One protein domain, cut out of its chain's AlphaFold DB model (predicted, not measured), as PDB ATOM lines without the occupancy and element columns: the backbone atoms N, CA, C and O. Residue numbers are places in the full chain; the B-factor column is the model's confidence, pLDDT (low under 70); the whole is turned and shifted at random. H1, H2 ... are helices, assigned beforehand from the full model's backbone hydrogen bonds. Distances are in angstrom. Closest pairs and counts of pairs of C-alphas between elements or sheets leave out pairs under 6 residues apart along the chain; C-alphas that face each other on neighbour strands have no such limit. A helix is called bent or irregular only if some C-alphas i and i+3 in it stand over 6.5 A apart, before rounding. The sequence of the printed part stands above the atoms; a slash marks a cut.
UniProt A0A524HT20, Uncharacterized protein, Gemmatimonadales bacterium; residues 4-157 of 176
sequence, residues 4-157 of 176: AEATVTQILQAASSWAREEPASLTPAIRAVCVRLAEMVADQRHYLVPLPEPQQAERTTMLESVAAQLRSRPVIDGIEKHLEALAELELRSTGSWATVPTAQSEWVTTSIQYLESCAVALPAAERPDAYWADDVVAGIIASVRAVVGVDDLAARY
ATOM      1  N   ALA A   4      31.188  -8.896 -17.356       78.62
ATOM      2  CA  ALA A   4      32.487  -9.446 -17.731       78.62
ATOM      3  C   ALA A   4      33.089 -10.423 -16.696       78.62
ATOM      4  O   ALA A   4      33.752 -11.381 -17.079       78.62
ATOM      5  N   GLU A   5      32.834 -10.238 -15.397       80.62
ATOM      6  CA  GLU A   5      33.310 -11.158 -14.345       80.62
ATOM      7  C   GLU A   5      32.574 -12.502 -14.404       80.62
ATOM      8  O   GLU A   5      33.174 -13.572 -14.265       80.62
ATOM      9  N   ALA A   6      31.267 -12.453 -14.684       83.25
ATOM     10  CA  ALA A   6      30.469 -13.647 -14.927       83.25
ATOM     11  C   ALA A   6      30.943 -14.386 -16.191       83.25
ATOM     12  O   ALA A   6      31.113 -15.604 -16.149       83.25
ATOM     13  N   THR A   7      31.232 -13.660 -17.277       84.06
ATOM     14  CA  THR A   7      31.789 -14.219 -18.522       84.06
ATOM     15  C   THR A   7      33.133 -14.909 -18.280       84.06
ATOM     16  O   THR A   7      33.305 -16.064 -18.662       84.06
ATOM     17  N   VAL A   8      34.074 -14.254 -17.589       86.44
ATOM     18  CA  VAL A   8      35.376 -14.858 -17.252       86.44
ATOM     19  C   VAL A   8      35.199 -16.107 -16.391       86.44
ATOM     20  O   VAL A   8      35.835 -17.127 -16.647       86.44
ATOM     21  N   THR A   9      34.289 -16.072 -15.417       88.19
ATOM     22  CA  THR A   9      33.983 -17.243 -14.584       88.19
ATOM     23  C   THR A   9      33.491 -18.422 -15.429       88.19
ATOM     24  O   THR A   9      33.970 -19.539 -15.246       88.19
ATOM     25  N   GLN A  10      32.586 -18.187 -16.382       87.50
ATOM     26  CA  GLN A  10      32.075 -19.228 -17.281       87.50
ATOM     27  C   GLN A  10      33.169 -19.794 -18.199       87.50
ATOM     28  O   GLN A  10      33.262 -21.010 -18.359       87.50
ATOM     29  N   ILE A  11      34.044 -18.939 -18.740       86.50
ATOM     30  CA  ILE A  11      35.205 -19.355 -19.546       86.50
ATOM     31  C   ILE A  11      36.123 -20.286 -18.740       86.50
ATOM     32  O   ILE A  11      36.510 -21.356 -19.211       86.50
ATOM     33  N   LEU A  12      36.452 -19.908 -17.502       88.19
ATOM     34  CA  LEU A  12      37.321 -20.710 -16.639       88.19
ATOM     35  C   LEU A  12      36.654 -22.018 -16.192       88.19
ATOM     36  O   LEU A  12      37.328 -23.043 -16.066       88.19
ATOM     37  N   GLN A  13      35.336 -22.014 -15.983       88.75
ATOM     38  CA  GLN A  13      34.572 -23.228 -15.695       88.75
ATOM     39  C   GLN A  13      34.590 -24.204 -16.874       88.75
ATOM     40  O   GLN A  13      34.802 -25.395 -16.649       88.75
ATOM     41  N   ALA A  14      34.444 -23.713 -18.106       83.00
ATOM     42  CA  ALA A  14      34.560 -24.542 -19.303       83.00
ATOM     43  C   ALA A  14      35.975 -25.127 -19.453       83.00
ATOM     44  O   ALA A  14      36.130 -26.324 -19.669       83.00
ATOM     45  N   ALA A  15      37.026 -24.331 -19.239       78.94
ATOM     46  CA  ALA A  15      38.401 -24.850 -19.212       78.94
ATOM     47  C   ALA A  15      38.565 -25.979 -18.190       78.94
ATOM     48  O   ALA A  15      39.172 -27.012 -18.459       78.94
ATOM     49  N   SER A  16      37.984 -25.775 -17.007       86.38
ATOM     50  CA  SER A  16      38.045 -26.740 -15.920       86.38
ATOM     51  C   SER A  16      37.286 -28.024 -16.248       86.38
ATOM     52  O   SER A  16      37.669 -29.063 -15.731       86.38
ATOM     53  N   SER A  17      36.224 -27.996 -17.065       89.31
ATOM     54  CA  SER A  17      35.559 -29.229 -17.502       89.31
ATOM     55  C   SER A  17      36.409 -30.015 -18.492       89.31
ATOM     56  O   SER A  17      36.512 -31.223 -18.332       89.31
ATOM     57  N   TRP A  18      37.071 -29.341 -19.437       88.12
ATOM     58  CA  TRP A  18      37.966 -29.997 -20.398       88.12
ATOM     59  C   TRP A  18      39.226 -30.567 -19.737       88.12
ATOM     60  O   TRP A  18      39.716 -31.610 -20.140       88.12
ATOM     61  N   ALA A  19      39.713 -29.943 -18.662       87.56
ATOM     62  CA  ALA A  19      40.857 -30.455 -17.909       87.56
ATOM     63  C   ALA A  19      40.539 -31.662 -17.001       87.56
ATOM     64  O   ALA A  19      41.466 -32.270 -16.477       87.56
ATOM     65  N   ARG A  20      39.262 -31.997 -16.749       87.62
ATOM     66  CA  ARG A  20      38.890 -33.062 -15.786       87.62
ATOM     67  C   ARG A  20      39.243 -34.463 -16.251       87.62
ATOM     68  O   ARG A  20      39.438 -35.332 -15.407       87.62
ATOM     69  N   GLU A  21      39.226 -34.677 -17.557       84.94
ATOM     70  CA  GLU A  21      39.480 -35.983 -18.165       84.94
ATOM     71  C   GLU A  21      40.983 -36.219 -18.369       84.94
ATOM     72  O   GLU A  21      41.410 -37.345 -18.603       84.94
ATOM     73  N   GLU A  22      41.787 -35.173 -18.164       89.94
ATOM     74  CA  GLU A  22      43.224 -35.165 -18.384       89.94
ATOM     75  C   GLU A  22      44.030 -35.326 -17.083       89.94
ATOM     76  O   GLU A  22      43.548 -35.024 -15.983       89.94
ATOM     77  N   PRO A  23      45.302 -35.759 -17.176       90.94
ATOM     78  CA  PRO A  23      46.226 -35.768 -16.051       90.94
ATOM     79  C   PRO A  23      46.251 -34.426 -15.312       90.94
ATOM     80  O   PRO A  23      46.472 -33.366 -15.899       90.94
ATOM     81  N   ALA A  24      46.104 -34.465 -13.983       91.12
ATOM     82  CA  ALA A  24      45.999 -33.257 -13.161       91.12
ATOM     83  C   ALA A  24      47.199 -32.301 -13.317       91.12
ATOM     84  O   ALA A  24      47.038 -31.084 -13.202       91.12
ATOM     85  N   SER A  25      48.383 -32.839 -13.626       92.50
ATOM     86  CA  SER A  25      49.608 -32.089 -13.934       92.50
ATOM     87  C   SER A  25      49.482 -31.168 -15.156       92.50
ATOM     88  O   SER A  25      50.207 -30.175 -15.229       92.50
ATOM     89  N   LEU A  26      48.555 -31.440 -16.080       93.75
ATOM     90  CA  LEU A  26      48.295 -30.622 -17.270       93.75
ATOM     91  C   LEU A  26      47.277 -29.504 -17.017       93.75
ATOM     92  O   LEU A  26      47.202 -28.563 -17.806       93.75
ATOM     93  N   THR A  27      46.549 -29.538 -15.896       93.62
ATOM     94  CA  THR A  27      45.516 -28.539 -15.561       93.62
ATOM     95  C   THR A  27      46.016 -27.088 -15.668       93.62
ATOM     96  O   THR A  27      45.311 -26.267 -16.261       93.62
ATOM     97  N   PRO A  28      47.216 -26.720 -15.161       94.56
ATOM     98  CA  PRO A  28      47.719 -25.350 -15.292       94.56
ATOM     99  C   PRO A  28      47.984 -24.949 -16.750       94.56
ATOM    100  O   PRO A  28      47.680 -23.820 -17.135       94.56
ATOM    101  N   ALA A  29      48.486 -25.876 -17.572       95.38
ATOM    102  CA  ALA A  29      48.748 -25.643 -18.991       95.38
ATOM    103  C   ALA A  29      47.442 -25.464 -19.783       95.38
ATOM    104  O   ALA A  29      47.314 -24.504 -20.543       95.38
ATOM    105  N   ILE A  30      46.443 -26.319 -19.542       94.69
ATOM    106  CA  ILE A  30      45.111 -26.226 -20.164       94.69
ATOM    107  C   ILE A  30      44.430 -24.904 -19.784       94.69
ATOM    108  O   ILE A  30      43.885 -24.204 -20.638       94.69
ATOM    109  N   ARG A  31      44.511 -24.506 -18.507       94.25
ATOM    110  CA  ARG A  31      43.992 -23.212 -18.040       94.25
ATOM    111  C   ARG A  31      44.691 -22.040 -18.732       94.25
ATOM    112  O   ARG A  31      44.008 -21.099 -19.127       94.25
ATOM    113  N   ALA A  32      46.014 -22.091 -18.897       94.62
ATOM    114  CA  ALA A  32      46.769 -21.048 -19.591       94.62
ATOM    115  C   ALA A  32      46.354 -20.910 -21.062       94.62
ATOM    116  O   ALA A  32      46.088 -19.799 -21.518       94.62
ATOM    117  N   VAL A  33      46.210 -22.037 -21.765       93.56
ATOM    118  CA  VAL A  33      45.699 -22.073 -23.142       93.56
ATOM    119  C   VAL A  33      44.288 -21.491 -23.221       93.56
ATOM    120  O   VAL A  33      44.028 -20.660 -24.087       93.56
ATOM    121  N   CYS A  34      43.395 -21.839 -22.287       92.44
ATOM    122  CA  CYS A  34      42.057 -21.249 -22.252       92.44
ATOM    123  C   CYS A  34      42.092 -19.728 -22.091       92.44
ATOM    124  O   CYS A  34      41.451 -19.020 -22.866       92.44
ATOM    125  N   VAL A  35      42.857 -19.217 -21.121       91.19
ATOM    126  CA  VAL A  35      42.988 -17.770 -20.896       91.19
ATOM    127  C   VAL A  35      43.491 -17.073 -22.157       91.19
ATOM    128  O   VAL A  35      42.914 -16.061 -22.559       91.19
ATOM    129  N   ARG A  36      44.512 -17.633 -22.819       89.38
ATOM    130  CA  ARG A  36      45.102 -17.025 -24.013       89.38
ATOM    131  C   ARG A  36      44.148 -17.030 -25.206       89.38
ATOM    132  O   ARG A  36      43.951 -15.992 -25.833       89.38
ATOM    133  N   LEU A  37      43.492 -18.158 -25.477       87.06
ATOM    134  CA  LEU A  37      42.502 -18.260 -26.553       87.06
ATOM    135  C   LEU A  37      41.294 -17.348 -26.299       87.06
ATOM    136  O   LEU A  37      40.804 -16.703 -27.225       87.06
ATOM    137  N   ALA A  38      40.842 -17.243 -25.049       87.12
ATOM    138  CA  ALA A  38      39.758 -16.346 -24.665       87.12
ATOM    139  C   ALA A  38      40.106 -14.869 -24.871       87.12
ATOM    140  O   ALA A  38      39.289 -14.115 -25.402       87.12
ATOM    141  N   GLU A  39      41.322 -14.467 -24.501       85.31
ATOM    142  CA  GLU A  39      41.827 -13.113 -24.725       85.31
ATOM    143  C   GLU A  39      41.824 -12.769 -26.215       85.31
ATOM    144  O   GLU A  39      41.326 -11.717 -26.611       85.31
ATOM    145  N   MET A  40      42.298 -13.681 -27.062       80.62
ATOM    146  CA  MET A  40      42.317 -13.432 -28.495       80.62
ATOM    147  C   MET A  40      40.925 -13.367 -29.116       80.62
ATOM    148  O   MET A  40      40.699 -12.530 -29.986       80.62
ATOM    149  N   VAL A  41      40.000 -14.247 -28.716       78.38
ATOM    150  CA  VAL A  41      38.614 -14.196 -29.204       78.38
ATOM    151  C   VAL A  41      37.980 -12.860 -28.817       78.38
ATOM    152  O   VAL A  41      37.282 -12.260 -29.635       78.38
ATOM    153  N   ALA A  42      38.269 -12.356 -27.614       78.38
ATOM    154  CA  ALA A  42      37.829 -11.033 -27.182       78.38
ATOM    155  C   ALA A  42      38.490  -9.893 -27.985       78.38
ATOM    156  O   ALA A  42      37.811  -8.922 -28.318       78.38
ATOM    157  N   ASP A  43      39.772 -10.013 -28.346       75.19
ATOM    158  CA  ASP A  43      40.508  -9.008 -29.130       75.19
ATOM    159  C   ASP A  43      40.114  -9.006 -30.627       75.19
ATOM    160  O   ASP A  43      40.119  -7.957 -31.283       75.19
ATOM    161  N   GLN A  44      39.678 -10.148 -31.165       70.06
ATOM    162  CA  GLN A  44      39.244 -10.374 -32.552       70.06
ATOM    163  C   GLN A  44      37.830  -9.835 -32.868       70.06
ATOM    164  O   GLN A  44      37.061 -10.409 -33.642       70.06
ATOM    165  N   ARG A  45      37.498  -8.657 -32.330       67.00
ATOM    166  CA  ARG A  45      36.184  -7.984 -32.422       67.00
ATOM    167  C   ARG A  45      35.650  -7.805 -33.847       67.00
ATOM    168  O   ARG A  45      34.442  -7.727 -34.037       67.00
ATOM    169  N   HIS A  46      36.539  -7.731 -34.835       58.28
ATOM    170  CA  HIS A  46      36.208  -7.529 -36.248       58.28
ATOM    171  C   HIS A  46      35.680  -8.789 -36.957       58.28
ATOM    172  O   HIS A  46      35.153  -8.672 -38.059       58.28
ATOM    173  N   TYR A  47      35.792  -9.970 -36.338       59.44
ATOM    174  CA  TYR A  47      35.192 -11.213 -36.846       59.44
ATOM    175  C   TYR A  47      33.774 -11.454 -36.343       59.44
ATOM    176  O   TYR A  47      33.081 -12.337 -36.846       59.44
ATOM    177  N   LEU A  48      33.334 -10.695 -35.340       68.62
ATOM    178  CA  LEU A  48      31.960 -10.769 -34.877       68.62
ATOM    179  C   LEU A  48      31.066 -10.025 -35.864       68.62
ATOM    180  O   LEU A  48      31.428  -8.949 -36.341       68.62
ATOM    181  N   VAL A  49      29.875 -10.572 -36.120       73.00
ATOM    182  CA  VAL A  49      28.854  -9.918 -36.950       73.00
ATOM    183  C   VAL A  49      28.693  -8.469 -36.472       73.00
ATOM    184  O   VAL A  49      28.452  -8.268 -35.274       73.00
ATOM    185  N   PRO A  50      28.890  -7.452 -37.332       73.50
ATOM    186  CA  PRO A  50      28.707  -6.059 -36.944       73.50
ATOM    187  C   PRO A  50      27.311  -5.842 -36.363       73.50
ATOM    188  O   PRO A  50      26.332  -6.379 -36.881       73.50
ATOM    189  N   LEU A  51      27.223  -5.072 -35.283       77.62
ATOM    190  CA  LEU A  51      25.942  -4.696 -34.689       77.62
ATOM    191  C   LEU A  51      25.621  -3.240 -35.040       77.62
ATOM    192  O   LEU A  51      26.543  -2.459 -35.284       77.62
ATOM    193  N   PRO A  52      24.339  -2.846 -35.044       81.06
ATOM    194  CA  PRO A  52      23.972  -1.438 -35.028       81.06
ATOM    195  C   PRO A  52      24.557  -0.718 -33.802       81.06
ATOM    196  O   PRO A  52      24.860  -1.333 -32.776       81.06
ATOM    197  N   GLU A  53      24.707   0.601 -33.898       81.69
ATOM    198  CA  GLU A  53      24.933   1.436 -32.716       81.69
ATOM    199  C   GLU A  53      23.608   1.635 -31.958       81.69
ATOM    200  O   GLU A  53      22.567   1.798 -32.606       81.69
ATOM    201  N   PRO A  54      23.610   1.661 -30.607       82.44
ATOM    202  CA  PRO A  54      24.767   1.682 -29.694       82.44
ATOM    203  C   PRO A  54      25.325   0.299 -29.290       82.44
ATOM    204  O   PRO A  54      26.270   0.210 -28.505       82.44
ATOM    205  N   GLN A  55      24.746  -0.798 -29.785       79.06
ATOM    206  CA  GLN A  55      25.076  -2.156 -29.333       79.06
ATOM    207  C   GLN A  55      26.518  -2.556 -29.677       79.06
ATOM    208  O   GLN A  55      27.165  -3.293 -28.929       79.06
ATOM    209  N   GLN A  56      27.048  -2.061 -30.796       82.31
ATOM    210  CA  GLN A  56      28.447  -2.256 -31.169       82.31
ATOM    211  C   GLN A  56      29.411  -1.638 -30.146       82.31
ATOM    212  O   GLN A  56      30.402  -2.288 -29.783       82.31
ATOM    213  N   ALA A  57      29.131  -0.426 -29.660       83.19
ATOM    214  CA  ALA A  57      29.916   0.213 -28.610       83.19
ATOM    215  C   ALA A  57      29.839  -0.576 -27.292       83.19
ATOM    216  O   ALA A  57      30.875  -0.893 -26.707       83.19
ATOM    217  N   GLU A  58      28.640  -0.991 -26.873       82.31
ATOM    218  CA  GLU A  58      28.447  -1.801 -25.659       82.31
ATOM    219  C   GLU A  58      29.215  -3.127 -25.718       82.31
ATOM    220  O   GLU A  58      29.920  -3.493 -24.772       82.31
ATOM    221  N   ARG A  59      29.142  -3.831 -26.855       81.88
ATOM    222  CA  ARG A  59      29.905  -5.062 -27.085       81.88
ATOM    223  C   ARG A  59      31.403  -4.806 -27.002       81.88
ATOM    224  O   ARG A  59      32.117  -5.565 -26.358       81.88
ATOM    225  N   THR A  60      31.876  -3.741 -27.639       82.31
ATOM    226  CA  THR A  60      33.292  -3.358 -27.617       82.31
ATOM    227  C   THR A  60      33.787  -3.169 -26.184       82.31
ATOM    228  O   THR A  60      34.778  -3.787 -25.802       82.31
ATOM    229  N   THR A  61      33.059  -2.398 -25.374       85.19
ATOM    230  CA  THR A  61      33.395  -2.164 -23.963       85.19
ATOM    231  C   THR A  61      33.351  -3.448 -23.133       85.19
ATOM    232  O   THR A  61      34.216  -3.665 -22.282       85.19
ATOM    233  N   MET A  62      32.372  -4.326 -23.376       84.75
ATOM    234  CA  MET A  62      32.279  -5.612 -22.682       84.75
ATOM    235  C   MET A  62      33.490  -6.503 -22.983       84.75
ATOM    236  O   MET A  62      34.123  -6.993 -22.049       84.75
ATOM    237  N   LEU A  63      33.856  -6.658 -24.259       84.31
ATOM    238  CA  LEU A  63      34.988  -7.487 -24.680       84.31
ATOM    239  C   LEU A  63      36.321  -6.952 -24.151       84.31
ATOM    240  O   LEU A  63      37.143  -7.730 -23.669       84.31
ATOM    241  N   GLU A  64      36.511  -5.631 -24.147       86.12
ATOM    242  CA  GLU A  64      37.677  -4.999 -23.520       86.12
ATOM    243  C   GLU A  64      37.735  -5.284 -22.013       86.12
ATOM    244  O   GLU A  64      38.800  -5.604 -21.480       86.12
ATOM    245  N   SER A  65      36.592  -5.230 -21.320       88.00
ATOM    246  CA  SER A  65      36.517  -5.558 -19.894       88.00
ATOM    247  C   SER A  65      36.824  -7.033 -19.618       88.00
ATOM    248  O   SER A  65      37.546  -7.333 -18.667       88.00
ATOM    249  N   VAL A  66      36.334  -7.954 -20.456       87.31
ATOM    250  CA  VAL A  66      36.652  -9.390 -20.370       87.31
ATOM    251  C   VAL A  66      38.146  -9.618 -20.579       87.31
ATOM    252  O   VAL A  66      38.787 -10.259 -19.746       87.31
ATOM    253  N   ALA A  67      38.731  -9.042 -21.631       87.19
ATOM    254  CA  ALA A  67      40.155  -9.175 -21.921       87.19
ATOM    255  C   ALA A  67      41.031  -8.587 -20.798       87.19
ATOM    256  O   ALA A  67      42.059  -9.159 -20.437       87.19
ATOM    257  N   ALA A  68      40.632  -7.464 -20.193       88.25
ATOM    258  CA  ALA A  68      41.324  -6.897 -19.035       88.25
ATOM    259  C   ALA A  68      41.246  -7.817 -17.803       88.25
ATOM    260  O   ALA A  68      42.237  -7.991 -17.095       88.25
ATOM    261  N   GLN A  69      40.089  -8.437 -17.556       89.25
ATOM    262  CA  GLN A  69      39.913  -9.364 -16.439       89.25
ATOM    263  C   GLN A  69      40.668 -10.681 -16.628       89.25
ATOM    264  O   GLN A  69      41.246 -11.179 -15.664       89.25
ATOM    265  N   LEU A  70      40.741 -11.217 -17.849       89.38
ATOM    266  CA  LEU A  70      41.536 -12.412 -18.156       89.38
ATOM    267  C   LEU A  70      43.028 -12.219 -17.847       89.38
ATOM    268  O   LEU A  70      43.690 -13.150 -17.399       89.38
ATOM    269  N   ARG A  71      43.537 -10.992 -18.008       88.81
ATOM    270  CA  ARG A  71      44.921 -10.609 -17.678       88.81
ATOM    271  C   ARG A  71      45.123 -10.258 -16.196       88.81
ATOM    272  O   ARG A  71      46.236  -9.939 -15.781       88.81
ATOM    273  N   SER A  72      44.063 -10.262 -15.388       91.69
ATOM    274  CA  SER A  72      44.139  -9.851 -13.985       91.69
ATOM    275  C   SER A  72      44.870 -10.879 -13.120       91.69
ATOM    276  O   SER A  72      44.820 -12.085 -13.370       91.69
ATOM    277  N   ARG A  73      45.517 -10.401 -12.047       90.88
ATOM    278  CA  ARG A  73      46.306 -11.240 -11.132       90.88
ATOM    279  C   ARG A  73      45.541 -12.473 -10.620       90.88
ATOM    280  O   ARG A  73      46.113 -13.551 -10.709       90.88
ATOM    281  N   PRO A  74      44.276 -12.374 -10.161       89.69
ATOM    282  CA  PRO A  74      43.530 -13.548  -9.702       89.69
ATOM    283  C   PRO A  74      43.337 -14.626 -10.779       89.69
ATOM    284  O   PRO A  74      43.261 -15.807 -10.455       89.69
ATOM    285  N   VAL A  75      43.264 -14.233 -12.054       90.31
ATOM    286  CA  VAL A  75      43.049 -15.159 -13.176       90.31
ATOM    287  C   VAL A  75      44.349 -15.786 -13.661       90.31
ATOM    288  O   VAL A  75      44.322 -16.942 -14.077       90.31
ATOM    289  N   ILE A  76      45.479 -15.082 -13.583       92.81
ATOM    290  CA  ILE A  76      46.770 -15.590 -14.080       92.81
ATOM    291  C   ILE A  76      47.652 -16.228 -13.000       92.81
ATOM    292  O   ILE A  76      48.683 -16.810 -13.324       92.81
ATOM    293  N   ASP A  77      47.268 -16.136 -11.725       93.62
ATOM    294  CA  ASP A  77      48.059 -16.695 -10.626       93.62
ATOM    295  C   ASP A  77      48.237 -18.217 -10.781       93.62
ATOM    296  O   ASP A  77      47.266 -18.967 -10.980       93.62
ATOM    297  N   GLY A  78      49.495 -18.660 -10.734       93.31
ATOM    298  CA  GLY A  78      49.899 -20.057 -10.873       93.31
ATOM    299  C   GLY A  78      50.032 -20.554 -12.317       93.31
ATOM    300  O   GLY A  78      50.345 -21.727 -12.511       93.31
ATOM    301  N   ILE A  79      49.805 -19.702 -13.324       95.50
ATOM    302  CA  ILE A  79      49.951 -20.049 -14.749       95.50
ATOM    303  C   ILE A  79      50.903 -19.118 -15.507       95.50
ATOM    304  O   ILE A  79      51.039 -19.238 -16.721       95.50
ATOM    305  N   GLU A  80      51.606 -18.211 -14.827       95.31
ATOM    306  CA  GLU A  80      52.411 -17.168 -15.474       95.31
ATOM    307  C   GLU A  80      53.508 -17.736 -16.370       95.31
ATOM    308  O   GLU A  80      53.675 -17.276 -17.494       95.31
ATOM    309  N   LYS A  81      54.198 -18.790 -15.921       94.69
ATOM    310  CA  LYS A  81      55.220 -19.472 -16.733       94.69
ATOM    311  C   LYS A  81      54.634 -20.127 -17.981       94.69
ATOM    312  O   LYS A  81      55.303 -20.212 -19.004       94.69
ATOM    313  N   HIS A  82      53.394 -20.606 -17.891       95.69
ATOM    314  CA  HIS A  82      52.711 -21.184 -19.041       95.69
ATOM    315  C   HIS A  82      52.319 -20.093 -20.045       95.69
ATOM    316  O   HIS A  82      52.523 -20.266 -21.243       95.69
ATOM    317  N   LEU A  83      51.832 -18.947 -19.558       93.19
ATOM    318  CA  LEU A  83      51.526 -17.780 -20.390       93.19
ATOM    319  C   LEU A  83      52.781 -17.192 -21.052       93.19
ATOM    320  O   LEU A  83      52.728 -16.816 -22.218       93.19
ATOM    321  N   GLU A  84      53.911 -17.151 -20.343       92.81
ATOM    322  CA  GLU A  84      55.203 -16.730 -20.896       92.81
ATOM    323  C   GLU A  84      55.670 -17.674 -22.014       92.81
ATOM    324  O   GLU A  84      55.984 -17.221 -23.111       92.81
ATOM    325  N   ALA A  85      55.622 -18.990 -21.788       92.50
ATOM    326  CA  ALA A  85      55.999 -19.977 -22.800       92.50
ATOM    327  C   ALA A  85      55.093 -19.940 -24.047       92.50
ATOM    328  O   ALA A  85      55.578 -20.107 -25.169       92.50
ATOM    329  N   LEU A  86      53.789 -19.701 -23.865       90.69
ATOM    330  CA  LEU A  86      52.854 -19.469 -24.969       90.69
ATOM    331  C   LEU A  86      53.241 -18.203 -25.748       90.69
ATOM    332  O   LEU A  86      53.417 -18.282 -26.961       90.69
ATOM    333  N   ALA A  87      53.501 -17.084 -25.066       87.12
ATOM    334  CA  ALA A  87      53.942 -15.842 -25.704       87.12
ATOM    335  C   ALA A  87      55.257 -16.003 -26.493       87.12
ATOM    336  O   ALA A  87      55.420 -15.437 -27.575       87.12
ATOM    337  N   GLU A  88      56.198 -16.806 -26.000       87.62
ATOM    338  CA  GLU A  88      57.435 -17.124 -26.721       87.62
ATOM    339  C   GLU A  88      57.204 -17.976 -27.976       87.62
ATOM    340  O   GLU A  88      57.904 -17.814 -28.982       87.62
ATOM    341  N   LEU A  89      56.260 -18.918 -27.935       85.19
ATOM    342  CA  LEU A  89      55.864 -19.687 -29.116       85.19
ATOM    343  C   LEU A  89      55.184 -18.787 -30.149       85.19
ATOM    344  O   LEU A  89      55.546 -18.836 -31.320       85.19
ATOM    345  N   GLU A  90      54.289 -17.907 -29.709       78.88
ATOM    346  CA  GLU A  90      53.621 -16.924 -30.568       78.88
ATOM    347  C   GLU A  90      54.616 -16.042 -31.323       78.88
ATOM    348  O   GLU A  90      54.562 -15.921 -32.548       78.88
ATOM    349  N   LEU A  91      55.578 -15.465 -30.594       77.56
ATOM    350  CA  LEU A  91      56.613 -14.600 -31.160       77.56
ATOM    351  C   LEU A  91      57.457 -15.317 -32.219       77.56
ATOM    352  O   LEU A  91      57.878 -14.691 -33.194       77.56
ATOM    353  N   ARG A  92      57.711 -16.618 -32.036       73.06
ATOM    354  CA  ARG A  92      58.444 -17.441 -33.007       73.06
ATOM    355  C   ARG A  92      57.611 -17.770 -34.241       73.06
ATOM    356  O   ARG A  92      58.184 -17.887 -35.323       73.06
ATOM    357  N   SER A  93      56.300 -17.913 -34.082       63.75
ATOM    358  CA  SER A  93      55.419 -18.413 -35.130       63.75
ATOM    359  C   SER A  93      54.913 -17.327 -36.096       63.75
ATOM    360  O   SER A  93      54.615 -17.685 -37.228       63.75
ATOM    361  N   THR A  94      54.860 -16.028 -35.739       57.25
ATOM    362  CA  THR A  94      54.936 -14.822 -36.627       57.25
ATOM    363  C   THR A  94      54.495 -13.539 -35.888       57.25
ATOM    364  O   THR A  94      53.755 -13.582 -34.914       57.25
ATOM    365  N   GLY A  95      54.941 -12.358 -36.343       51.09
ATOM    366  CA  GLY A  95      54.617 -11.064 -35.718       51.09
ATOM    367  C   GLY A  95      53.138 -10.644 -35.823       51.09
ATOM    368  O   GLY A  95      52.555 -10.662 -36.900       51.09
ATOM    369  N   SER A  96      52.578 -10.190 -34.695       51.38
ATOM    370  CA  SER A  96      51.252  -9.568 -34.506       51.38
ATOM    371  C   SER A  96      50.062 -10.302 -35.135       51.38
ATOM    372  O   SER A  96      49.460  -9.905 -36.133       51.38
ATOM    373  N   TRP A  97      49.643 -11.346 -34.440       56.81
ATOM    374  CA  TRP A  97      48.487 -12.173 -34.756       56.81
ATOM    375  C   TRP A  97      47.111 -11.530 -34.522       56.81
ATOM    376  O   TRP A  97      46.077 -12.147 -34.773       56.81
ATOM    377  N   ALA A  98      47.074 -10.275 -34.079       51.41
ATOM    378  CA  ALA A  98      45.833  -9.568 -33.773       51.41
ATOM    379  C   ALA A  98      45.022  -9.148 -35.020       51.41
ATOM    380  O   ALA A  98      43.874  -8.734 -34.876       51.41
ATOM    381  N   THR A  99      45.593  -9.219 -36.232       52.97
ATOM    382  CA  THR A  99      45.006  -8.573 -37.429       52.97
ATOM    383  C   THR A  99      44.833  -9.467 -38.660       52.97
ATOM    384  O   THR A  99      44.258  -9.014 -39.648       52.97
ATOM    385  N   VAL A 100      45.286 -10.725 -38.632       58.97
ATOM    386  CA  VAL A 100      45.314 -11.587 -39.829       58.97
ATOM    387  C   VAL A 100      44.392 -12.802 -39.649       58.97
ATOM    388  O   VAL A 100      44.529 -13.494 -38.646       58.97
ATOM    389  N   PRO A 101      43.497 -13.130 -40.601       55.62
ATOM    390  CA  PRO A 101      42.623 -14.309 -40.508       55.62
ATOM    391  C   PRO A 101      43.365 -15.635 -40.322       55.62
ATOM    392  O   PRO A 101      42.903 -16.512 -39.595       55.62
ATOM    393  N   THR A 102      44.547 -15.772 -40.924       58.62
ATOM    394  CA  THR A 102      45.397 -16.961 -40.764       58.62
ATOM    395  C   THR A 102      45.950 -17.105 -39.352       58.62
ATOM    396  O   THR A 102      46.307 -18.210 -38.957       58.62
ATOM    397  N   ALA A 103      45.965 -16.027 -38.563       66.00
ATOM    398  CA  ALA A 103      46.464 -16.060 -37.202       66.00
ATOM    399  C   ALA A 103      45.677 -17.041 -36.331       66.00
ATOM    400  O   ALA A 103      46.277 -17.724 -35.513       66.00
ATOM    401  N   GLN A 104      44.357 -17.181 -36.515       70.62
ATOM    402  CA  GLN A 104      43.577 -18.119 -35.702       70.62
ATOM    403  C   GLN A 104      44.089 -19.562 -35.844       70.62
ATOM    404  O   GLN A 104      44.239 -20.261 -34.845       70.62
ATOM    405  N   SER A 105      44.383 -20.003 -37.068       76.12
ATOM    406  CA  SER A 105      44.915 -21.346 -37.314       76.12
ATOM    407  C   SER A 105      46.309 -21.527 -36.706       76.12
ATOM    408  O   SER A 105      46.598 -22.585 -36.147       76.12
ATOM    409  N   GLU A 106      47.148 -20.488 -36.747       79.31
ATOM    410  CA  GLU A 106      48.475 -20.486 -36.110       79.31
ATOM    411  C   GLU A 106      48.379 -20.611 -34.587       79.31
ATOM    412  O   GLU A 106      49.147 -21.332 -33.952       79.31
ATOM    413  N   TRP A 107      47.384 -19.962 -33.994       81.69
ATOM    414  CA  TRP A 107      47.122 -20.015 -32.564       81.69
ATOM    415  C   TRP A 107      46.590 -21.349 -32.079       81.69
ATOM    416  O   TRP A 107      47.019 -21.839 -31.033       81.69
ATOM    417  N   VAL A 108      45.668 -21.940 -32.839       86.38
ATOM    418  CA  VAL A 108      45.188 -23.303 -32.596       86.38
ATOM    419  C   VAL A 108      46.376 -24.256 -32.632       86.38
ATOM    420  O   VAL A 108      46.617 -24.973 -31.666       86.38
ATOM    421  N   THR A 109      47.182 -24.171 -33.692       88.75
ATOM    422  CA  THR A 109      48.381 -24.996 -33.871       88.75
ATOM    423  C   THR A 109      49.374 -24.808 -32.722       88.75
ATOM    424  O   THR A 109      49.856 -25.782 -32.154       88.75
ATOM    425  N   THR A 110      49.639 -23.563 -32.329       90.06
ATOM    426  CA  THR A 110      50.559 -23.229 -31.232       90.06
ATOM    427  C   THR A 110      50.061 -23.749 -29.889       90.06
ATOM    428  O   THR A 110      50.843 -24.280 -29.105       90.06
ATOM    429  N   SER A 111      48.757 -23.640 -29.632       92.44
ATOM    430  CA  SER A 111      48.136 -24.145 -28.404       92.44
ATOM    431  C   SER A 111      48.229 -25.668 -28.317       92.44
ATOM    432  O   SER A 111      48.594 -26.193 -27.269       92.44
ATOM    433  N   ILE A 112      47.959 -26.367 -29.425       93.88
ATOM    434  CA  ILE A 112      48.083 -27.828 -29.518       93.88
ATOM    435  C   ILE A 112      49.533 -28.244 -29.266       93.88
ATOM    436  O   ILE A 112      49.798 -28.989 -28.324       93.88
ATOM    437  N   GLN A 113      50.488 -27.680 -30.014       92.94
ATOM    438  CA  GLN A 113      51.916 -27.978 -29.855       92.94
ATOM    439  C   GLN A 113      52.408 -27.718 -28.428       92.94
ATOM    440  O   GLN A 113      53.216 -28.473 -27.882       92.94
ATOM    441  N   TYR A 114      51.919 -26.646 -27.804       95.12
ATOM    442  CA  TYR A 114      52.253 -26.322 -26.430       95.12
ATOM    443  C   TYR A 114      51.777 -27.401 -25.451       95.12
ATOM    444  O   TYR A 114      52.569 -27.890 -24.639       95.12
ATOM    445  N   LEU A 115      50.508 -27.800 -25.541       95.62
ATOM    446  CA  LEU A 115      49.934 -28.844 -24.694       95.62
ATOM    447  C   LEU A 115      50.631 -30.188 -24.910       95.62
ATOM    448  O   LEU A 115      51.030 -30.829 -23.937       95.62
ATOM    449  N   GLU A 116      50.871 -30.574 -26.163       94.81
ATOM    450  CA  GLU A 116      51.627 -31.779 -26.502       94.81
ATOM    451  C   GLU A 116      53.028 -31.759 -25.882       94.81
ATOM    452  O   GLU A 116      53.458 -32.749 -25.288       94.81
ATOM    453  N   SER A 117      53.726 -30.618 -25.932       94.38
ATOM    454  CA  SER A 117      55.048 -30.485 -25.310       94.38
ATOM    455  C   SER A 117      55.003 -30.664 -23.786       94.38
ATOM    456  O   SER A 117      55.903 -31.286 -23.213       94.38
ATOM    457  N   CYS A 118      53.932 -30.197 -23.132       94.38
ATOM    458  CA  CYS A 118      53.707 -30.412 -21.703       94.38
ATOM    459  C   CYS A 118      53.441 -31.892 -21.395       94.38
ATOM    460  O   CYS A 118      53.995 -32.428 -20.436       94.38
ATOM    461  N   ALA A 119      52.648 -32.576 -22.224       93.44
ATOM    462  CA  ALA A 119      52.363 -34.000 -22.068       93.44
ATOM    463  C   ALA A 119      53.600 -34.883 -22.295       93.44
ATOM    464  O   ALA A 119      53.791 -35.872 -21.589       93.44
ATOM    465  N   VAL A 120      54.496 -34.523 -23.219       92.62
ATOM    466  CA  VAL A 120      55.748 -35.269 -23.455       92.62
ATOM    467  C   VAL A 120      56.637 -35.314 -22.204       92.62
ATOM    468  O   VAL A 120      57.341 -36.308 -21.996       92.62
ATOM    469  N   ALA A 121      56.573 -34.290 -21.350       89.81
ATOM    470  CA  ALA A 121      57.302 -34.248 -20.083       89.81
ATOM    471  C   ALA A 121      56.756 -35.225 -19.022       89.81
ATOM    472  O   ALA A 121      57.435 -35.477 -18.026       89.81
ATOM    473  N   LEU A 122      55.563 -35.797 -19.228       90.94
ATOM    474  CA  LEU A 122      54.972 -36.787 -18.331       90.94
ATOM    475  C   LEU A 122      55.532 -38.199 -18.576       90.94
ATOM    476  O   LEU A 122      55.930 -38.533 -19.707       90.94
ATOM    477  N   PRO A 123      55.528 -39.064 -17.540       92.56
ATOM    478  CA  PRO A 123      55.775 -40.493 -17.700       92.56
ATOM    479  C   PRO A 123      54.859 -41.092 -18.767       92.56
ATOM    480  O   PRO A 123      53.687 -40.744 -18.842       92.56
ATOM    481  N   ALA A 124      55.362 -42.034 -19.569       89.62
ATOM    482  CA  ALA A 124      54.609 -42.588 -20.701       89.62
ATOM    483  C   ALA A 124      53.235 -43.176 -20.321       89.62
ATOM    484  O   ALA A 124      52.320 -43.124 -21.129       89.62
ATOM    485  N   ALA A 125      53.093 -43.707 -19.101       89.50
ATOM    486  CA  ALA A 125      51.840 -44.263 -18.587       89.50
ATOM    487  C   ALA A 125      50.806 -43.202 -18.155       89.50
ATOM    488  O   ALA A 125      49.655 -43.543 -17.922       89.50
ATOM    489  N   GLU A 126      51.226 -41.944 -18.022       90.38
ATOM    490  CA  GLU A 126      50.391 -40.802 -17.631       90.38
ATOM    491  C   GLU A 126      50.145 -39.852 -18.808       90.38
ATOM    492  O   GLU A 126      49.567 -38.784 -18.628       90.38
ATOM    493  N   ARG A 127      50.628 -40.194 -20.007       91.75
ATOM    494  CA  ARG A 127      50.398 -39.370 -21.192       91.75
ATOM    495  C   ARG A 127      48.956 -39.548 -21.658       91.75
ATOM    496  O   ARG A 127      48.504 -40.692 -21.704       91.75
ATOM    497  N   PRO A 128      48.276 -38.455 -22.029       91.69
ATOM    498  CA  PRO A 128      46.969 -38.534 -22.660       91.69
ATOM    499  C   PRO A 128      46.985 -39.341 -23.959       91.69
ATOM    500  O   PRO A 128      48.043 -39.583 -24.559       91.69
ATOM    501  N   ASP A 129      45.789 -39.693 -24.411       89.56
ATOM    502  CA  ASP A 129      45.565 -40.383 -25.674       89.56
ATOM    503  C   ASP A 129      45.981 -39.515 -26.876       89.56
ATOM    504  O   ASP A 129      46.203 -38.306 -26.780       89.56
ATOM    505  N   ALA A 130      46.101 -40.130 -28.055       88.00
ATOM    506  CA  ALA A 130      46.339 -39.367 -29.279       88.00
ATOM    507  C   ALA A 130      45.191 -38.368 -29.527       88.00
ATOM    508  O   ALA A 130      44.035 -38.700 -29.287       88.00
ATOM    509  N   TYR A 131      45.515 -37.183 -30.058       88.44
ATOM    510  CA  TYR A 131      44.567 -36.102 -30.389       88.44
ATOM    511  C   TYR A 131      43.874 -35.406 -29.200       88.44
ATOM    512  O   TYR A 131      43.075 -34.499 -29.419       88.44
ATOM    513  N   TRP A 132      44.225 -35.734 -27.948       94.00
ATOM    514  CA  TRP A 132      43.663 -35.077 -26.755       94.00
ATOM    515  C   TRP A 132      43.785 -33.542 -26.799       94.00
ATOM    516  O   TRP A 132      42.867 -32.811 -26.430       94.00
ATOM    517  N   ALA A 133      44.927 -33.039 -27.277       93.75
ATOM    518  CA  ALA A 133      45.215 -31.614 -27.325       93.75
ATOM    519  C   ALA A 133      44.322 -30.904 -28.352       93.75
ATOM    520  O   ALA A 133      43.850 -29.800 -28.075       93.75
ATOM    521  N   ASP A 134      44.054 -31.534 -29.501       93.19
ATOM    522  CA  ASP A 134      43.103 -31.042 -30.498       93.19
ATOM    523  C   ASP A 134      41.692 -30.937 -29.906       93.19
ATOM    524  O   ASP A 134      41.063 -29.882 -30.017       93.19
ATOM    525  N   ASP A 135      41.225 -31.989 -29.227       91.94
ATOM    526  CA  ASP A 135      39.889 -32.040 -28.622       91.94
ATOM    527  C   ASP A 135      39.725 -30.982 -27.522       91.94
ATOM    528  O   ASP A 135      38.750 -30.223 -27.516       91.94
ATOM    529  N   VAL A 136      40.716 -30.855 -26.634       92.69
ATOM    530  CA  VAL A 136      40.735 -29.836 -25.575       92.69
ATOM    531  C   VAL A 136      40.733 -28.426 -26.169       92.69
ATOM    532  O   VAL A 136      39.945 -27.576 -25.743       92.69
ATOM    533  N   VAL A 137      41.581 -28.147 -27.163       92.00
ATOM    534  CA  VAL A 137      41.667 -26.817 -27.789       92.00
ATOM    535  C   VAL A 137      40.379 -26.482 -28.544       92.00
ATOM    536  O   VAL A 137      39.852 -25.375 -28.391       92.00
ATOM    537  N   ALA A 138      39.825 -27.424 -29.308       89.44
ATOM    538  CA  ALA A 138      38.559 -27.246 -30.013       89.44
ATOM    539  C   ALA A 138      37.401 -26.997 -29.034       89.44
ATOM    540  O   ALA A 138      36.615 -26.061 -29.226       89.44
ATOM    541  N   GLY A 139      37.336 -27.778 -27.955       88.69
ATOM    542  CA  GLY A 139      36.348 -27.643 -26.892       88.69
ATOM    543  C   GLY A 139      36.420 -26.292 -26.182       88.69
ATOM    544  O   GLY A 139      35.391 -25.632 -25.988       88.69
ATOM    545  N   ILE A 140      37.629 -25.824 -25.861       89.94
ATOM    546  CA  ILE A 140      37.870 -24.492 -25.290       89.94
ATOM    547  C   ILE A 140      37.379 -23.398 -26.241       89.94
ATOM    548  O   ILE A 140      36.623 -22.525 -25.818       89.94
ATOM    549  N   ILE A 141      37.757 -23.441 -27.522       86.94
ATOM    550  CA  ILE A 141      37.371 -22.417 -28.506       86.94
ATOM    551  C   ILE A 141      35.855 -22.358 -28.667       86.94
ATOM    552  O   ILE A 141      35.283 -21.266 -28.648       86.94
ATOM    553  N   ALA A 142      35.201 -23.513 -28.806       84.44
ATOM    554  CA  ALA A 142      33.747 -23.588 -28.903       84.44
ATOM    555  C   ALA A 142      33.077 -22.979 -27.661       84.44
ATOM    556  O   ALA A 142      32.175 -22.151 -27.782       84.44
ATOM    557  N   SER A 143      33.578 -23.317 -26.470       86.12
ATOM    558  CA  SER A 143      33.043 -22.825 -25.196       86.12
ATOM    559  C   SER A 143      33.218 -21.312 -25.040       86.12
ATOM    560  O   SER A 143      32.274 -20.607 -24.686       86.12
ATOM    561  N   VAL A 144      34.407 -20.791 -25.349       84.19
ATOM    562  CA  VAL A 144      34.702 -19.352 -25.317       84.19
ATOM    563  C   VAL A 144      33.792 -18.599 -26.283       84.19
ATOM    564  O   VAL A 144      33.200 -17.595 -25.898       84.19
ATOM    565  N   ARG A 145      33.635 -19.078 -27.523       80.31
ATOM    566  CA  ARG A 145      32.762 -18.444 -28.524       80.31
ATOM    567  C   ARG A 145      31.299 -18.414 -28.080       80.31
ATOM    568  O   ARG A 145      30.643 -17.385 -28.246       80.31
ATOM    569  N   ALA A 146      30.815 -19.497 -27.476       79.69
ATOM    570  CA  ALA A 146      29.464 -19.560 -26.926       79.69
ATOM    571  C   ALA A 146      29.265 -18.537 -25.794       79.69
ATOM    572  O   ALA A 146      28.297 -17.781 -25.805       79.69
ATOM    573  N   VAL A 147      30.216 -18.454 -24.858       78.06
ATOM    574  CA  VAL A 147      30.149 -17.559 -23.688       78.06
ATOM    575  C   VAL A 147      30.310 -16.081 -24.064       78.06
ATOM    576  O   VAL A 147      29.646 -15.214 -23.497       78.06
ATOM    577  N   VAL A 148      31.172 -15.776 -25.035       73.69
ATOM    578  CA  VAL A 148      31.406 -14.409 -25.533       73.69
ATOM    579  C   VAL A 148      30.259 -13.923 -26.439       73.69
ATOM    580  O   VAL A 148      30.109 -12.721 -26.662       73.69
ATOM    581  N   GLY A 149      29.389 -14.830 -26.892       64.38
ATOM    582  CA  GLY A 149      28.152 -14.484 -27.590       64.38
ATOM    583  C   GLY A 149      28.296 -14.389 -29.107       64.38
ATOM    584  O   GLY A 149      27.706 -13.497 -29.714       64.38
ATOM    585  N   VAL A 150      29.045 -15.307 -29.731       56.47
ATOM    586  CA  VAL A 150      29.025 -15.450 -31.200       56.47
ATOM    587  C   VAL A 150      27.633 -15.895 -31.686       56.47
ATOM    588  O   VAL A 150      27.179 -15.398 -32.711       56.47
ATOM    589  N   ASP A 151      26.915 -16.720 -30.913       49.78
ATOM    590  CA  ASP A 151      25.619 -17.285 -31.333       49.78
ATOM    591  C   ASP A 151      24.390 -16.644 -30.651       49.78
ATOM    592  O   ASP A 151      23.334 -16.488 -31.266       49.78
ATOM    593  N   ASP A 152      24.511 -16.190 -29.400       45.75
ATOM    594  CA  ASP A 152      23.352 -15.767 -28.590       45.75
ATOM    595  C   ASP A 152      22.863 -14.334 -28.907       45.75
ATOM    596  O   ASP A 152      21.753 -13.929 -28.552       45.75
ATOM    597  N   LEU A 153      23.681 -13.546 -29.616       43.81
ATOM    598  CA  LEU A 153      23.376 -12.154 -29.958       43.81
ATOM    599  C   LEU A 153      22.602 -12.028 -31.280       43.81
ATOM    600  O   LEU A 153      21.780 -11.127 -31.404       43.81
ATOM    601  N   ALA A 154      22.774 -12.962 -32.221       40.44
ATOM    602  CA  ALA A 154      21.946 -13.046 -33.429       40.44
ATOM    603  C   ALA A 154      20.521 -13.544 -33.109       40.44
ATOM    604  O   ALA A 154      19.540 -13.042 -33.655       40.44
ATOM    605  N   ALA A 155      20.394 -14.483 -32.165       43.62
ATOM    606  CA  ALA A 155      19.111 -15.057 -31.763       43.62
ATOM    607  C   ALA A 155      18.195 -14.067 -31.014       43.62
ATOM    608  O   ALA A 155      16.973 -14.177 -31.100       43.62
ATOM    609  N   ARG A 156      18.756 -13.072 -30.309       47.16
ATOM    610  CA  ARG A 156      17.974 -12.078 -29.547       47.16
ATOM    611  C   ARG A 156      17.290 -11.008 -30.398       47.16
ATOM    612  O   ARG A 156      16.376 -10.363 -29.892       47.16
ATOM    613  N   TYR A 157      17.700 -10.821 -31.653       48.06
ATOM    614  CA  TYR A 157      17.200  -9.722 -32.490       48.06
ATOM    615  C   TYR A 157      16.457 -10.163 -33.758       48.06
ATOM    616  O   TYR A 157      15.913  -9.308 -34.451       48.06
TER     617      TYR A 157
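What this domain is: This is residues 4 to 157 of the 176 residues of an uncharacterized protein of Gemmatimonadales bacterium (UniProt A0A524HT20). The longest helix, H2, runs through the middle of an elongated domain, with H1 and H7 beside it as a three-helix bundle and H5 and H6 packed on it too. H3 folds back along the end part of H2 and also meets the first residues of H1; H4 and H8 are short. The printed part has 154 residues with eight named helices, H1 to H8 in order along the chain, and no named strand: the class is all helix. The whole is compact, with a radius of gyration of the C-alphas of 15.8 A, and spans 54 by 31 by 29 A.

How they stand to each other: Start at H2, residues 24 to 43, the hub, which touches five other helices. H1, residues 4 to 21, forms a helical hairpin with it, touching it with residues 11 to 19 alone; the closest C-alphas, of Ala 19 and Thr 27, are 5.6 A apart, at a steep tilt of 37 degrees, only just past shallow. H7, residues 132 to 148, completes the bundle, three helices grouped together: its Val 144 has its C-alpha 5.9 A from that of Ala 38 in H2 and 5.8 A from that of Ile 11 in H1, the closest pairs. H6, residues 103 to 120, touches H2 at a shallow tilt of 9 degrees, opposite ways, closest at C-alphas 33 and 111, 6.2 A. H5, residues 80 to 93, touches H2 at a steep tilt of 57 degrees, closest at C-alphas 32 and 83, 5.8 A. H3, residues 55 to 70, makes a second hairpin with H2, closest at C-alphas 39 and 67, 5.1 A. H4, residues 73 to 76, is close to H2 but not clearly touching, and H8, residues 152 to 155, touches no helix. The helix packing is mostly crossed, only just: 3 of 9 touching pairs have a shallow tilt. Every O i to N i+4 pair is within hydrogen-bond range in H3, H5, H6 and H7, against 13 of 14 in H1 and 14 of 16 in H2; H4 and H8 are too short for such a pair.

Where its parts are: Find C-alpha 24 at (45.999, -33.257, -13.161); from there H2 runs 29.5 A to C-alpha 43. It is irregular, with C-alphas 25 and 28 7.1 A apart; H1, 27.4 A long from C-alpha 4 at (32.487, -9.446, -17.731), is only just irregular, with C-alphas 18 and 21 6.6 A apart. H6 covers 25.4 A, H7 24.1 A, H3 22.4 A and H5 19.9 A; H4 and H8 cover 5.3 A each. H8 ends at C-alpha 155, (19.111, -15.057, -31.763).

The domain as a whole: Look at Glu 53 and Ala 125 for the two C-alphas farthest apart, 54.9 A; they lie in the long links H2 to H3 and H6 to H7. The printed part has no cut. Confidence is under 70 at residues 45 to 48, 93 to 103 and 149 to 157; the mean pLDDT of the printed part is 82.3.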